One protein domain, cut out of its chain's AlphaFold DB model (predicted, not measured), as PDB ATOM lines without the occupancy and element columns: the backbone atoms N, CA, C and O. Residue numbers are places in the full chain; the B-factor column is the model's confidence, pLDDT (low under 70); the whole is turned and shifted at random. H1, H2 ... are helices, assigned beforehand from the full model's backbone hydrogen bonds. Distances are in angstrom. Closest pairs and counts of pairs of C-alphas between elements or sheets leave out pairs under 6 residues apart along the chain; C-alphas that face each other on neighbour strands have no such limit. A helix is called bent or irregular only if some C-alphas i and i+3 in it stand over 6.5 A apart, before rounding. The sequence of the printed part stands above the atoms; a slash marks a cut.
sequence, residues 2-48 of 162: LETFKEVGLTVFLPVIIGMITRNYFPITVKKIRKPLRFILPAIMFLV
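This is residues 2 to 48 of the 162 residues of an uncharacterized protein of Brumimicrobium salinarum (UniProt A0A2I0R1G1). Two long helices, H1 and H2, meet near their ends as an open V at a tight turn, with most of both helices standing free. H1 is bent into two arms and H2 is kinked, and the whole is flat. The printed part has 47 residues with two named helices, H1 then H2, and no named strand; the class is all helix. It is only just loose, close to extended, with a radius of gyration of the C-alphas of 13.8 A and spans of 38 by 32 by 7 A.

H1, residues 2 to 25, was assigned as one helix by its hydrogen bonds, but it is bent: C-alphas 11 and 14 are 6.6 A apart. Its arm H1a, residues 2 to 11, begins with C-alpha 2 at (31.270, 165.749, 24.171) and is 14.3 A long from first to last C-alpha. Arm H1b, residues 14 to 25, is 16.6 A long and ends with C-alpha 25 at (52.533, 143.688, 33.826). H2, residues 27 to 48, is 29.6 A long and ends with C-alpha 48 at (21.890, 143.834, 43.212). It has a kink of 45 degrees near residue 36, and is neither bent nor irregular, but only just: C-alphas 38 and 41 are 6.1 A apart.

H1a and H1b stand at a steep tilt of 37 degrees, only just past shallow. H1b and H2 are close but not clearly touching; their closest C-alphas, those of Arg 23 and Val 30, are 6.0 A apart. They run opposite ways at a shallow tilt of 34 degrees, only just short of steep. H1a and H2 are apart. In H1a and H1b every O i to N i+4 pair is within hydrogen-bond range; in H2, 14 of 18 are.

The two C-alphas farthest apart, those of Leu 2 and Lys 32, are 38.1 A apart. The printed part has no cut, and the link from H1 to H2 is tight, with 1 residue. The mean pLDDT of the printed part is 86.7, and no printed residue is under 70.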
ATOM      1  N   LEU A   2      29.902 165.766  23.616       80.94
ATOM      2  CA  LEU A   2      31.270 165.749  24.171       80.94
ATOM      3  C   LEU A   2      31.319 165.312  25.650       80.94
ATOM      4  O   LEU A   2      32.198 164.545  26.034       80.94
ATOM      5  N   GLU A   3      30.341 165.732  26.455       78.62
ATOM      6  CA  GLU A   3      30.220 165.325  27.864       78.62
ATOM      7  C   GLU A   3      29.920 163.832  28.015       78.62
ATOM      8  O   GLU A   3      30.646 163.132  28.713       78.62
ATOM      9  N   THR A   4      28.952 163.313  27.257       74.56
ATOM     10  CA  THR A   4      28.646 161.878  27.186       74.56
ATOM     11  C   THR A   4      29.881 161.048  26.825       74.56
ATOM     12  O   THR A   4      30.157 160.030  27.454       74.56
ATOM     13  N   PHE A   5      30.654 161.485  25.824       81.06
ATOM     14  CA  PHE A   5      31.873 160.785  25.416       81.06
ATOM     15  C   PHE A   5      32.921 160.768  26.537       81.06
ATOM     16  O   PHE A   5      33.553 159.740  26.778       81.06
ATOM     17  N   LYS A   6      33.076 161.885  27.257       84.88
ATOM     18  CA  LYS A   6      33.987 161.994  28.402       84.88
ATOM     19  C   LYS A   6      33.555 161.094  29.560       84.88
ATOM     20  O   LYS A   6      34.404 160.418  30.140       84.88
ATOM     21  N   GLU A   7      32.264 161.046  29.876       77.50
ATOM     22  CA  GLU A   7      31.732 160.177  30.929       77.50
ATOM     23  C   GLU A   7      31.946 158.698  30.615       77.50
ATOM     24  O   GLU A   7      32.516 157.990  31.444       77.50
ATOM     25  N   VAL A   8      31.588 158.227  29.413       78.38
ATOM     26  CA  VAL A   8      31.862 156.834  29.003       78.38
ATOM     27  C   VAL A   8      33.370 156.566  28.976       78.38
ATOM     28  O   VAL A   8      33.831 155.521  29.436       78.38
ATOM     29  N   GLY A   9      34.156 157.530  28.487       84.56
ATOM     30  CA  GLY A   9      35.620 157.515  28.495       84.56
ATOM     31  C   GLY A   9      36.203 157.200  29.872       84.56
ATOM     32  O   GLY A   9      36.999 156.274  30.028       84.56
ATOM     33  N   LEU A  10      35.783 157.952  30.884       86.00
ATOM     34  CA  LEU A  10      36.319 157.839  32.239       86.00
ATOM     35  C   LEU A  10      35.729 156.660  33.020       86.00
ATOM     36  O   LEU A  10      36.453 156.017  33.777       86.00
ATOM     37  N   THR A  11      34.443 156.361  32.839       77.06
ATOM     38  CA  THR A  11      33.748 155.317  33.614       77.06
ATOM     39  C   THR A  11      33.923 153.913  33.039       77.06
ATOM     40  O   THR A  11      33.896 152.945  33.797       77.06
ATOM     41  N   VAL A  12      34.147 153.782  31.726       81.38
ATOM     42  CA  VAL A  12      34.263 152.482  31.042       81.38
ATOM     43  C   VAL A  12      35.650 152.287  30.441       81.38
ATOM     44  O   VAL A  12      36.331 151.318  30.776       81.38
ATOM     45  N   PHE A  13      36.106 153.188  29.568       85.56
ATOM     46  CA  PHE A  13      37.347 152.956  28.816       85.56
ATOM     47  C   PHE A  13      38.588 152.995  29.704       85.56
ATOM     48  O   PHE A  13      39.422 152.090  29.629       85.56
ATOM     49  N   LEU A  14      38.701 154.002  30.570       90.88
ATOM     50  CA  LEU A  14      39.842 154.164  31.464       90.88
ATOM     51  C   LEU A  14      40.075 152.929  32.365       90.88
ATOM     52  O   LEU A  14      41.177 152.375  32.312       90.88
ATOM     53  N   PRO A  15      39.089 152.419  33.135       88.88
ATOM     54  CA  PRO A  15      39.300 151.231  33.962       88.88
ATOM     55  C   PRO A  15      39.573 149.966  33.140       88.88
ATOM     56  O   PRO A  15      40.362 149.125  33.573       88.88
ATOM     57  N   VAL A  16      38.986 149.831  31.943       90.75
ATOM     58  CA  VAL A  16      39.273 148.702  31.041       90.75
ATOM     59  C   VAL A  16      40.731 148.733  30.580       90.75
ATOM     60  O   VAL A  16      41.418 147.714  30.666       90.75
ATOM     61  N   ILE A  17      41.234 149.894  30.151       93.50
ATOM     62  CA  ILE A  17      42.632 150.066  29.729       93.50
ATOM     63  C   ILE A  17      43.582 149.783  30.893       93.50
ATOM     64  O   ILE A  17      44.526 149.008  30.728       93.50
ATOM     65  N   ILE A  18      43.306 150.332  32.080       93.69
ATOM     66  CA  ILE A  18      44.096 150.055  33.287       93.69
ATOM     67  C   ILE A  18      44.110 148.550  33.572       93.69
ATOM     68  O   ILE A  18      45.180 147.971  33.739       93.69
ATOM     69  N   GLY A  19      42.952 147.885  33.541       90.50
ATOM     70  CA  GLY A  19      42.854 146.441  33.750       90.50
ATOM     71  C   GLY A  19      43.643 145.619  32.723       90.50
ATOM     72  O   GLY A  19      44.295 144.634  33.089       90.50
ATOM     73  N   MET A  20      43.642 146.029  31.449       92.88
ATOM     74  CA  MET A  20      44.450 145.399  30.396       92.88
ATOM     75  C   MET A  20      45.951 145.571  30.650       92.88
ATOM     76  O   MET A  20      46.699 144.595  30.563       92.88
ATOM     77  N   ILE A  21      46.380 146.777  31.027       95.25
ATOM     78  CA  ILE A  21      47.771 147.083  31.380       95.25
ATOM     79  C   ILE A  21      48.195 146.255  32.601       95.25
ATOM     80  O   ILE A  21      49.193 145.538  32.542       95.25
ATOM     81  N   THR A  22      47.413 146.255  33.682       92.50
ATOM     82  CA  THR A  22      47.705 145.461  34.885       92.50
ATOM     83  C   THR A  22      47.802 143.967  34.574       92.50
ATOM     84  O   THR A  22      48.679 143.289  35.109       92.50
ATOM     85  N   ARG A  23      46.958 143.437  33.678       90.81
ATOM     86  CA  ARG A  23      47.057 142.043  33.213       90.81
ATOM     87  C   ARG A  23      48.371 141.756  32.490       90.81
ATOM     88  O   ARG A  23      48.885 140.649  32.647       90.81
ATOM     89  N   ASN A  24      48.885 142.712  31.722       92.69
ATOM     90  CA  ASN A  24      50.148 142.570  31.005       92.69
ATOM     91  C   ASN A  24      51.357 142.590  31.956       92.69
ATOM     92  O   ASN A  24      52.220 141.724  31.858       92.69
ATOM     93  N   TYR A  25      51.392 143.525  32.912       94.12
ATOM     94  CA  TYR A  25      52.533 143.688  33.826       94.12
ATOM     95  C   TYR A  25      52.506 142.744  35.044       94.12
ATOM     96  O   TYR A  25      53.562 142.357  35.538       94.12
ATOM     97  N   PHE A  26      51.327 142.323  35.518       94.12
ATOM     98  CA  PHE A  26      51.170 141.476  36.715       94.12
ATOM     99  C   PHE A  26      50.309 140.219  36.465       94.12
ATOM    100  O   PHE A  26      49.319 139.977  37.172       94.12
ATOM    101  N   PRO A  27      50.667 139.352  35.496       89.69
ATOM    102  CA  PRO A  27      49.823 138.230  35.075       89.69
ATOM    103  C   PRO A  27      49.580 137.194  36.185       89.69
ATOM    104  O   PRO A  27      48.495 136.613  36.260       89.69
ATOM    105  N   ILE A  28      50.555 136.969  37.075       91.12
ATOM    106  CA  ILE A  28      50.452 135.996  38.177       91.12
ATOM    107  C   ILE A  28      49.426 136.465  39.218       91.12
ATOM    108  O   ILE A  28      48.545 135.696  39.613       91.12
ATOM    109  N   THR A  29      49.500 137.734  39.626       89.00
ATOM    110  CA  THR A  29      48.553 138.358  40.563       89.00
ATOM    111  C   THR A  29      47.146 138.365  39.976       89.00
ATOM    112  O   THR A  29      46.196 137.920  40.622       89.00
ATOM    113  N   VAL A  30      47.011 138.751  38.706       89.75
ATOM    114  CA  VAL A  30      45.720 138.778  38.007       89.75
ATOM    115  C   VAL A  30      45.127 137.375  37.869       89.75
ATOM    116  O   VAL A  30      43.924 137.200  38.057       89.75
ATOM    117  N   LYS A  31      45.941 136.338  37.634       89.38
ATOM    118  CA  LYS A  31      45.466 134.944  37.605       89.38
ATOM    119  C   LYS A  31      44.911 134.495  38.962       89.38
ATOM    120  O   LYS A  31      43.901 133.788  38.983       89.38
ATOM    121  N   LYS A  32      45.521 134.923  40.075       90.94
ATOM    122  CA  LYS A  32      45.021 134.647  41.434       90.94
ATOM    123  C   LYS A  32      43.694 135.357  41.704       90.94
ATOM    124  O   LYS A  32      42.777 134.707  42.189       90.94
ATOM    125  N   ILE A  33      43.566 136.632  41.325       90.44
ATOM    126  CA  ILE A  33      42.352 137.445  41.541       90.44
ATOM    127  C   ILE A  33      41.207 137.033  40.595       90.44
ATOM    128  O   ILE A  33      40.035 137.074  40.965       90.44
ATOM    129  N   ARG A  34      41.512 136.542  39.387       88.25
ATOM    130  CA  ARG A  34      40.498 136.083  38.419       88.25
ATOM    131  C   ARG A  34      39.644 134.929  38.953       88.25
ATOM    132  O   ARG A  34      38.461 134.845  38.625       88.25
ATOM    133  N   LYS A  35      40.233 134.027  39.746       87.44
ATOM    134  CA  LYS A  35      39.544 132.839  40.276       87.44
ATOM    135  C   LYS A  35      38.381 133.201  41.223       87.44
ATOM    136  O   LYS A  35      37.285 132.717  40.951       87.44
ATOM    137  N   PRO A  36      38.553 134.047  42.260       89.38
ATOM    138  CA  PRO A  36      37.440 134.513  43.085       89.38
ATOM    139  C   PRO A  36      36.498 135.456  42.323       89.38
ATOM    140  O   PRO A  36      35.284 135.305  42.442       89.38
ATOM    141  N   LEU A  37      37.012 136.358  41.470       89.44
ATOM    142  CA  LEU A  37      36.167 137.291  40.705       89.44
ATOM    143  C   LEU A  37      35.136 136.592  39.812       89.44
ATOM    144  O   LEU A  37      34.035 137.107  39.636       89.44
ATOM    145  N   ARG A  38      35.458 135.400  39.298       84.62
ATOM    146  CA  ARG A  38      34.522 134.581  38.514       84.62
ATOM    147  C   ARG A  38      33.215 134.284  39.258       84.62
ATOM    148  O   ARG A  38      32.197 134.106  38.601       84.62
ATOM    149  N   PHE A  39      33.249 134.202  40.586       86.56
ATOM    150  CA  PHE A  39      32.074 133.929  41.415       86.56
ATOM    151  C   PHE A  39      31.534 135.198  42.076       86.56
ATOM    152  O   PHE A  39      30.322 135.370  42.146       86.56
ATOM    153  N   ILE A  40      32.420 136.110  42.492       89.50
ATOM    154  CA  ILE A  40      32.037 137.369  43.140       89.50
ATOM    155  C   ILE A  40      31.222 138.253  42.191       89.50
ATOM    156  O   ILE A  40      30.190 138.767  42.601       89.50
ATOM    157  N   LEU A  41      31.638 138.413  40.928       86.56
ATOM    158  CA  LEU A  41      30.944 139.315  40.000       86.56
ATOM    159  C   LEU A  41      29.501 138.855  39.706       86.56
ATOM    160  O   LEU A  41      28.591 139.665  39.888       86.56
ATOM    161  N   PRO A  42      29.236 137.580  39.346       80.81
ATOM    162  CA  PRO A  42      27.862 137.092  39.227       80.81
ATOM    163  C   PRO A  42      27.075 137.155  40.538       80.81
ATOM    164  O   PRO A  42      25.883 137.431  40.505       80.81
ATOM    165  N   ALA A  43      27.719 136.924  41.689       85.06
ATOM    166  CA  ALA A  43      27.051 137.007  42.987       85.06
ATOM    167  C   ALA A  43      26.629 138.444  43.335       85.06
ATOM    168  O   ALA A  43      25.517 138.647  43.811       85.06
ATOM    169  N   ILE A  44      27.473 139.442  43.050       85.88
ATOM    170  CA  ILE A  44      27.121 140.861  43.205       85.88
ATOM    171  C   ILE A  44      25.958 141.210  42.281       85.88
ATOM    172  O   ILE A  44      25.009 141.839  42.730       85.88
ATOM    173  N   MET A  45      25.997 140.770  41.021       79.00
ATOM    174  CA  MET A  45      24.880 140.971  40.092       79.00
ATOM    175  C   MET A  45      23.590 140.356  40.635       79.00
ATOM    176  O   MET A  45      22.588 141.054  40.755       79.00
ATOM    177  N   PHE A  46      23.630 139.089  41.056       79.00
ATOM    178  CA  PHE A  46      22.497 138.407  41.683       79.00
ATOM    179  C   PHE A  46      21.941 139.191  42.881       79.00
ATOM    180  O   PHE A  46      20.729 139.375  42.996       79.00
ATOM    181  N   LEU A  47      22.823 139.677  43.760       83.06
ATOM    182  CA  LEU A  47      22.454 140.436  44.950       83.06
ATOM    183  C   LEU A  47      21.832 141.789  44.598       83.06
ATOM    184  O   LEU A  47      20.777 142.112  45.131       83.06
ATOM    185  N   VAL A  48      22.434 142.549  43.680       76.69
ATOM    186  CA  VAL A  48      21.890 143.834  43.212       76.69
ATOM    187  C   VAL A  48      20.497 143.633  42.622       76.69
ATOM    188  O   VAL A  48      19.577 144.353  42.997       76.69
TER     189      VAL A  48